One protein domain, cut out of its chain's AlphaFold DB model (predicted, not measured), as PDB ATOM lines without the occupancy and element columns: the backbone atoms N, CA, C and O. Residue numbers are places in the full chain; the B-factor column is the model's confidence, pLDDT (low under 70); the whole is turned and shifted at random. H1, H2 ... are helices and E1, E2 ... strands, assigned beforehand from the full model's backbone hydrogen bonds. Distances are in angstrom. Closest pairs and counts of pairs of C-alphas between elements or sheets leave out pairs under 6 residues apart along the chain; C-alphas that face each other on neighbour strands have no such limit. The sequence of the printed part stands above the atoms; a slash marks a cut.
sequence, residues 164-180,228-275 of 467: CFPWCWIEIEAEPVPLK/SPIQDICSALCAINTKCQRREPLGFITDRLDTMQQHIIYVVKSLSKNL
ATOM      1  N   CYS A 164     202.873 150.989 158.774       31.91
ATOM      2  CA  CYS A 164     201.478 151.178 158.355       31.91
ATOM      3  C   CYS A 164     200.978 152.594 158.699       31.91
ATOM      4  O   CYS A 164     201.050 153.021 159.853       31.91
ATOM      5  N   PHE A 165     200.446 153.304 157.703       39.25
ATOM      6  CA  PHE A 165     199.558 154.454 157.897       39.25
ATOM      7  C   PHE A 165     198.137 153.955 158.244       39.25
ATOM      8  O   PHE A 165     197.819 152.810 157.917       39.25
ATOM      9  N   PRO A 166     197.283 154.752 158.921       53.16
ATOM     10  CA  PRO A 166     195.888 154.374 159.158       53.16
ATOM     11  C   PRO A 166     195.186 154.085 157.826       53.16
ATOM     12  O   PRO A 166     195.377 154.821 156.856       53.16
ATOM     13  N   TRP A 167     194.408 153.002 157.787       56.41
ATOM     14  CA  TRP A 167     193.643 152.584 156.615       56.41
ATOM     15  C   TRP A 167     192.772 153.750 156.128       56.41
ATOM     16  O   TRP A 167     192.077 154.384 156.921       56.41
ATOM     17  N   CYS A 168     192.849 154.065 154.837       58.53
ATOM     18  CA  CYS A 168     192.024 155.089 154.205       58.53
ATOM     19  C   CYS A 168     191.281 154.469 153.026       58.53
ATOM     20  O   CYS A 168     191.821 153.609 152.331       58.53
ATOM     21  N   TRP A 169     190.030 154.883 152.834       68.56
ATOM     22  CA  TRP A 169     189.205 154.379 151.746       68.56
ATOM     23  C   TRP A 169     189.260 155.355 150.572       68.56
ATOM     24  O   TRP A 169     189.110 156.570 150.749       68.56
ATOM     25  N   ILE A 170     189.525 154.824 149.380       70.88
ATOM     26  CA  ILE A 170     189.681 155.598 148.150       70.88
ATOM     27  C   ILE A 170     188.892 154.901 147.048       70.88
ATOM     28  O   ILE A 170     189.172 153.754 146.704       70.88
ATOM     29  N   GLU A 171     187.926 155.615 146.487       77.19
ATOM     30  CA  GLU A 171     187.183 155.207 145.304       77.19
ATOM     31  C   GLU A 171     187.934 155.637 144.053       77.19
ATOM     32  O   GLU A 171     188.302 156.811 143.910       77.19
ATOM     33  N   ILE A 172     188.136 154.689 143.142       80.75
ATOM     34  CA  ILE A 172     188.781 154.933 141.859       80.75
ATOM     35  C   ILE A 172     187.908 154.451 140.706       80.75
ATOM     36  O   ILE A 172     187.273 153.405 140.783       80.75
ATOM     37  N   GLU A 173     187.931 155.204 139.617       80.88
ATOM     38  CA  GLU A 173     187.274 154.874 138.356       80.88
ATOM     39  C   GLU A 173     188.339 154.761 137.262       80.88
ATOM     40  O   GLU A 173     189.283 155.550 137.229       80.88
ATOM     41  N   ALA A 174     188.210 153.777 136.373       82.12
ATOM     42  CA  ALA A 174     189.132 153.571 135.262       82.12
ATOM     43  C   ALA A 174     188.393 153.740 133.930       82.12
ATOM     44  O   ALA A 174     187.508 152.947 133.616       82.12
ATOM     45  N   GLU A 175     188.776 154.738 133.132       80.38
ATOM     46  CA  GLU A 175     188.213 154.939 131.792       80.38
ATOM     47  C   GLU A 175     189.192 154.500 130.700       80.38
ATOM     48  O   GLU A 175     190.336 154.972 130.686       80.38
ATOM     49  N   PRO A 176     188.762 153.665 129.738       80.88
ATOM     50  CA  PRO A 176     189.574 153.339 128.578       80.88
ATOM     51  C   PRO A 176     189.612 154.521 127.601       80.88
ATOM     52  O   PRO A 176     188.586 155.066 127.197       80.88
ATOM     53  N   VAL A 177     190.815 154.890 127.168       78.56
ATOM     54  CA  VAL A 177     191.051 155.911 126.149       78.56
ATOM     55  C   VAL A 177     191.857 155.298 125.000       78.56
ATOM     56  O   VAL A 177     192.970 154.814 125.222       78.56
ATOM     57  N   PRO A 178     191.341 155.333 123.757       73.81
ATOM     58  CA  PRO A 178     192.076 154.842 122.601       73.81
ATOM     59  C   PRO A 178     193.226 155.793 122.254       73.81
ATOM     60  O   PRO A 178     193.036 157.005 122.093       73.81
ATOM     61  N   LEU A 179     194.430 155.247 122.090       68.25
ATOM     62  CA  LEU A 179     195.586 156.000 121.616       68.25
ATOM     63  C   LEU A 179     195.413 156.284 120.117       68.25
ATOM     64  O   LEU A 179     195.442 155.382 119.282       68.25
ATOM     65  N   LYS A 180     195.223 157.559 119.747       55.94
ATOM     66  CA  LYS A 180     195.242 157.955 118.329       55.94
ATOM     67  C   LYS A 180     196.656 157.728 117.779       55.94
ATOM     68  O   LYS A 180     197.601 158.258 118.368       55.94
ATOM     69  N   SER A 228     200.256 161.461 134.300       76.62
ATOM     70  CA  SER A 228     201.511 160.699 134.247       76.62
ATOM     71  C   SER A 228     201.243 159.185 134.271       76.62
ATOM     72  O   SER A 228     200.268 158.763 134.897       76.62
ATOM     73  N   PRO A 229     202.102 158.352 133.652       82.12
ATOM     74  CA  PRO A 229     201.987 156.901 133.767       82.12
ATOM     75  C   PRO A 229     202.146 156.467 135.228       82.12
ATOM     76  O   PRO A 229     203.132 156.813 135.885       82.12
ATOM     77  N   ILE A 230     201.189 155.687 135.729       83.19
ATOM     78  CA  ILE A 230     201.215 155.125 137.080       83.19
ATOM     79  C   ILE A 230     202.151 153.915 137.065       83.19
ATOM     80  O   ILE A 230     201.817 152.858 136.537       83.19
ATOM     81  N   GLN A 231     203.341 154.079 137.645       78.75
ATOM     82  CA  GLN A 231     204.334 153.002 137.779       78.75
ATOM     83  C   GLN A 231     204.011 152.051 138.939       78.75
ATOM     84  O   GLN A 231     204.325 150.864 138.894       78.75
ATOM     85  N   ASP A 232     203.400 152.595 139.990       77.44
ATOM     86  CA  ASP A 232     203.020 151.887 141.206       77.44
ATOM     87  C   ASP A 232     201.708 152.485 141.724       77.44
ATOM     88  O   ASP A 232     201.661 153.645 142.144       77.44
ATOM     89  N   ILE A 233     200.647 151.678 141.672       77.94
ATOM     90  CA  ILE A 233     199.306 152.054 142.125       77.94
ATOM     91  C   ILE A 233     199.317 152.379 143.617       77.94
ATOM     92  O   ILE A 233     198.739 153.381 144.016       77.94
ATOM     93  N   CYS A 234     200.010 151.601 144.447       74.06
ATOM     94  CA  CYS A 234     200.050 151.830 145.889       74.06
ATOM     95  C   CYS A 234     200.720 153.167 146.209       74.06
ATOM     96  O   CYS A 234     200.216 153.935 147.022       74.06
ATOM     97  N   SER A 235     201.833 153.474 145.541       75.81
ATOM     98  CA  SER A 235     202.520 154.757 145.713       75.81
ATOM     99  C   SER A 235     201.671 155.934 145.220       75.81
ATOM    100  O   SER A 235     201.616 156.965 145.890       75.81
ATOM    101  N   ALA A 236     200.980 155.776 144.086       79.69
ATOM    102  CA  ALA A 236     200.070 156.791 143.558       79.69
ATOM    103  C   ALA A 236     198.875 157.027 144.494       79.69
ATOM    104  O   ALA A 236     198.550 158.174 144.783       79.69
ATOM    105  N   LEU A 237     198.277 155.959 145.033       76.56
ATOM    106  CA  LEU A 237     197.160 156.039 145.972       76.56
ATOM    107  C   LEU A 237     197.576 156.634 147.326       76.56
ATOM    108  O   LEU A 237     196.877 157.487 147.861       76.56
ATOM    109  N   CYS A 238     198.744 156.261 147.856       73.00
ATOM    110  CA  CYS A 238     199.287 156.832 149.095       73.00
ATOM    111  C   CYS A 238     199.612 158.330 148.981       73.00
ATOM    112  O   CYS A 238     199.679 159.021 149.998       73.00
ATOM    113  N   ALA A 239     199.841 158.837 147.767       72.31
ATOM    114  CA  ALA A 239     200.084 160.256 147.521       72.31
ATOM    115  C   ALA A 239     198.789 161.093 147.489       72.31
ATOM    116  O   ALA A 239     198.865 162.325 147.483       72.31
ATOM    117  N   ILE A 240     197.613 160.453 147.482       72.69
ATOM    118  CA  ILE A 240     196.318 161.135 147.460       72.69
ATOM    119  C   ILE A 240     196.068 161.807 148.810       72.69
ATOM    120  O   ILE A 240     196.115 161.191 149.874       72.69
ATOM    121  N   ASN A 241     195.752 163.100 148.767       63.88
ATOM    122  CA  ASN A 241     195.326 163.838 149.946       63.88
ATOM    123  C   ASN A 241     193.852 163.521 150.259       63.88
ATOM    124  O   ASN A 241     192.995 163.591 149.378       63.88
ATOM    125  N   THR A 242     193.539 163.234 151.523       56.94
ATOM    126  CA  THR A 242     192.263 162.670 152.020       56.94
ATOM    127  C   THR A 242     191.053 163.619 151.984       56.94
ATOM    128  O   THR A 242     190.118 163.493 152.774       56.94
ATOM    129  N   LYS A 243     191.054 164.612 151.089       58.94
ATOM    130  CA  LYS A 243     189.991 165.623 150.950       58.94
ATOM    131  C   LYS A 243     189.517 165.810 149.512       58.94
ATOM    132  O   LYS A 243     189.032 166.885 149.163       58.94
ATOM    133  N   CYS A 244     189.661 164.787 148.677       55.69
ATOM    134  CA  CYS A 244     189.176 164.863 147.310       55.69
ATOM    135  C   CYS A 244     187.664 164.574 147.271       55.69
ATOM    136  O   CYS A 244     187.231 163.453 147.533       55.69
ATOM    137  N   GLN A 245     186.869 165.620 147.016       61.25
ATOM    138  CA  GLN A 245     185.417 165.542 146.770       61.25
ATOM    139  C   GLN A 245     185.076 165.649 145.276       61.25
ATOM    140  O   GLN A 245     183.907 165.752 144.910       61.25
ATOM    141  N   ARG A 246     186.090 165.733 144.412       68.50
ATOM    142  CA  ARG A 246     185.925 165.908 142.973       68.50
ATOM    143  C   ARG A 246     186.700 164.830 142.246       68.50
ATOM    144  O   ARG A 246     187.753 164.409 142.703       68.50
ATOM    145  N   ARG A 247     186.174 164.450 141.086       80.25
ATOM    146  CA  ARG A 247     186.830 163.540 140.161       80.25
ATOM    147  C   ARG A 247     188.152 164.146 139.690       80.25
ATOM    148  O   ARG A 247     188.143 165.126 138.945       80.25
ATOM    149  N   GLU A 248     189.268 163.580 140.129       80.31
ATOM    150  CA  GLU A 248     190.612 164.052 139.783       80.31
ATOM    151  C   GLU A 248     191.411 162.948 139.077       80.31
ATOM    152  O   GLU A 248     191.458 161.821 139.570       80.31
ATOM    153  N   PRO A 249     192.047 163.229 137.925       82.06
ATOM    154  CA  PRO A 249     192.863 162.238 137.235       82.06
ATOM    155  C   PRO A 249     194.148 161.969 138.027       82.06
ATOM    156  O   PRO A 249     194.966 162.867 138.231       82.06
ATOM    157  N   LEU A 250     194.341 160.719 138.444       83.75
ATOM    158  CA  LEU A 250     195.533 160.259 139.157       83.75
ATOM    159  C   LEU A 250     196.703 160.011 138.200       83.75
ATOM    160  O   LEU A 250     197.863 160.251 138.531       83.75
ATOM    161  N   GLY A 251     196.400 159.494 137.013       85.62
ATOM    162  CA  GLY A 251     197.394 159.003 136.069       85.62
ATOM    163  C   GLY A 251     196.771 158.053 135.056       85.62
ATOM    164  O   GLY A 251     195.558 157.848 135.060       85.62
ATOM    165  N   PHE A 252     197.592 157.452 134.202       85.12
ATOM    166  CA  PHE A 252     197.141 156.375 133.321       85.12
ATOM    167  C   PHE A 252     197.934 155.092 133.538       85.12
ATOM    168  O   PHE A 252     199.112 155.120 133.896       85.12
ATOM    169  N   ILE A 253     197.288 153.963 133.279       84.38
ATOM    170  CA  ILE A 253     197.916 152.649 133.203       84.38
ATOM    171  C   ILE A 253     197.750 152.171 131.766       84.38
ATOM    172  O   ILE A 253     196.643 152.121 131.234       84.38
ATOM    173  N   THR A 254     198.856 151.845 131.115       79.31
ATOM    174  CA  THR A 254     198.827 151.155 129.823       79.31
ATOM    175  C   THR A 254     198.729 149.667 130.062       79.31
ATOM    176  O   THR A 254     199.506 149.121 130.857       79.31
ATOM    177  N   ASP A 255     197.820 149.012 129.351       69.56
ATOM    178  CA  ASP A 255     197.836 147.561 129.302       69.56
ATOM    179  C   ASP A 255     199.156 147.117 128.645       69.56
ATOM    180  O   ASP A 255     199.577 147.644 127.613       69.56
ATOM    181  N   ARG A 256     199.861 146.175 129.281       59.22
ATOM    182  CA  ARG A 256     201.096 145.610 128.719       59.22
ATOM    183  C   ARG A 256     200.822 144.800 127.456       59.22
ATOM    184  O   ARG A 256     201.740 144.628 126.656       59.22
ATOM    185  N   LEU A 257     199.605 144.285 127.307       55.03
ATOM    186  CA  LEU A 257     199.203 143.432 126.199       55.03
ATOM    187  C   LEU A 257     198.482 144.211 125.090       55.03
ATOM    188  O   LEU A 257     198.624 143.849 123.923       55.03
ATOM    189  N   ASP A 258     197.784 145.302 125.426       59.62
ATOM    190  CA  ASP A 258     197.168 146.218 124.459       59.62
ATOM    191  C   ASP A 258     197.786 147.623 124.545       59.62
ATOM    192  O   ASP A 258     197.324 148.512 125.260       59.62
ATOM    193  N   THR A 259     198.844 147.846 123.761       62.47
ATOM    194  CA  THR A 259     199.526 149.148 123.671       62.47
ATOM    195  C   THR A 259     198.697 150.228 122.979       62.47
ATOM    196  O   THR A 259     199.146 151.372 122.907       62.47
ATOM    197  N   MET A 260     197.510 149.894 122.459       62.72
ATOM    198  CA  MET A 260     196.607 150.837 121.799       62.72
ATOM    199  C   MET A 260     195.561 151.419 122.757       62.72
ATOM    200  O   MET A 260     194.863 152.369 122.385       62.72
ATOM    201  N   GLN A 261     195.473 150.907 123.988       70.06
ATOM    202  CA  GLN A 261     194.531 151.371 125.002       70.06
ATOM    203  C   GLN A 261     195.255 151.793 126.281       70.06
ATOM    204  O   GLN A 261     196.066 151.065 126.853       70.06
ATOM    205  N   GLN A 262     194.938 152.996 126.754       83.25
ATOM    206  CA  GLN A 262     195.363 153.474 128.067       83.25
ATOM    207  C   GLN A 262     194.136 153.624 128.960       83.25
ATOM    208  O   GLN A 262     193.108 154.128 128.518       83.25
ATOM    209  N   HIS A 263     194.247 153.211 130.215       81.81
ATOM    210  CA  HIS A 263     193.202 153.389 131.212       81.81
ATOM    211  C   HIS A 263     193.563 154.593 132.069       81.81
ATOM    212  O   HIS A 263     194.567 154.560 132.780       81.81
ATOM    213  N   ILE A 264     192.780 155.665 131.985       83.19
ATOM    214  CA  ILE A 264     192.948 156.816 132.872       83.19
ATOM    215  C   ILE A 264     192.276 156.472 134.195       83.19
ATOM    216  O   ILE A 264     191.095 156.139 134.226       83.19
ATOM    217  N   ILE A 265     193.048 156.537 135.274       84.88
ATOM    218  CA  ILE A 265     192.566 156.307 136.630       84.88
ATOM    219  C   ILE A 265     192.171 157.652 137.222       84.88
ATOM    220  O   ILE A 265     192.994 158.567 137.302       84.88
ATOM    221  N   TYR A 266     190.928 157.756 137.665       80.56
ATOM    222  CA  TYR A 266     190.394 158.902 138.380       80.56
ATOM    223  C   TYR A 266     190.166 158.535 139.833       80.56
ATOM    224  O   TYR A 266     189.656 157.462 140.139       80.56
ATOM    225  N   VAL A 267     190.507 159.449 140.730       81.88
ATOM    226  CA  VAL A 267     190.063 159.407 142.119       81.88
ATOM    227  C   VAL A 267     188.692 160.052 142.164       81.88
ATOM    228  O   VAL A 267     188.549 161.218 141.796       81.88
ATOM    229  N   VAL A 268     187.688 159.296 142.591       77.69
ATOM    230  CA  VAL A 268     186.298 159.761 142.654       77.69
ATOM    231  C   VAL A 268     185.994 160.316 144.041       77.69
ATOM    232  O   VAL A 268     185.448 161.413 144.174       77.69
ATOM    233  N   LYS A 269     186.399 159.585 145.083       72.12
ATOM    234  CA  LYS A 269     186.095 159.910 146.478       72.12
ATOM    235  C   LYS A 269     187.212 159.413 147.384       72.12
ATOM    236  O   LYS A 269     187.732 158.318 147.204       72.12
ATOM    237  N   SER A 270     187.576 160.205 148.388       67.38
ATOM    238  CA  SER A 270     188.441 159.748 149.478       67.38
ATOM    239  C   SER A 270     187.740 159.971 150.808       67.38
ATOM    240  O   SER A 270     187.315 161.087 151.120       67.38
ATOM    241  N   LEU A 271     187.607 158.902 151.589       63.34
ATOM    242  CA  LEU A 271     187.001 158.938 152.911       63.34
ATOM    243  C   LEU A 271     188.099 158.827 153.969       63.34
ATOM    244  O   LEU A 271     188.898 157.893 153.997       63.34
ATOM    245  N   SER A 272     188.132 159.827 154.849       54.22
ATOM    246  CA  SER A 272     189.091 159.926 155.960       54.22
ATOM    247  C   SER A 272     188.685 159.111 157.191       54.22
ATOM    248  O   SER A 272     189.449 159.037 158.152       54.22
ATOM    249  N   LYS A 273     187.490 158.511 157.174       60.12
ATOM    250  CA  LYS A 273     186.980 157.618 158.217       60.12
ATOM    251  C   LYS A 273     186.882 156.199 157.670       60.12
ATOM    252  O   LYS A 273     186.648 156.025 156.476       60.12
ATOM    253  N   ASN A 274     187.023 155.219 158.562       58.59
ATOM    254  CA  ASN A 274     186.675 153.835 158.256       58.59
ATOM    255  C   ASN A 274     185.224 153.808 157.776       58.59
ATOM    256  O   ASN A 274     184.340 154.319 158.464       58.59
ATOM    257  N   LEU A 275     185.018 153.270 156.581       63.84
ATOM    258  CA  LEU A 275     183.693 153.032 156.042       63.84
ATOM    259  C   LEU A 275     183.024 151.977 156.929       63.84
ATOM    260  O   LEU A 275     183.582 150.892 157.092       63.84
TER     261      LEU A 275
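AT A GLANCE: This is residues 164 to 180 and 228 to 275 of the 467 residues of an uncharacterized protein of Helicocarpus griseus UAMH5409 (UniProt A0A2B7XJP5). A narrow, strongly twisted sheet of three strands makes the long axis, with one short helix, H1, over one face. The printed part has 65 residues and is mostly strand, in the order E1, H1, E2, E3; the antiparallel sheet runs E1, E3, E2. It is only just loose, close to compact, with a radius of gyration of the C-alphas of 13.0 A, and spans 40 by 24 by 18 A.

HOW THE PARTS SIT: E1, residues 169 to 178, is antiparallel to E3, residues 261 to 271, at 159 degrees; N 171 and O 269, 2.8 A apart, are within hydrogen-bond range. H1, residues 233 to 238, is on the sheet, its height over the sheet 8.4 A, with every O i to N i+4 pair within range. E2, residues 248 to 254, forms a hairpin with E3; N 250 and O 265 are 2.8 A apart. The closest C-alphas of H1 and E2, Ala 236 and Leu 250, are 7.2 A apart.

IN THESE COORDINATES: E1, 29.3 A long, begins at C-alpha 169 (189.205, 154.379, 151.746). H1 measures 8.5 A and E2 18.2 A. E3, 29.9 A, ends at C-alpha 271 (187.001, 158.938, 152.911).

THE WHOLE: Residues 181 to 227 are cut out; C-alphas 180 and 228 are 17.3 A apart. Links H1 to E2 and E2 to E3 are short. Low pLDDT, under 70, marks 26 residues.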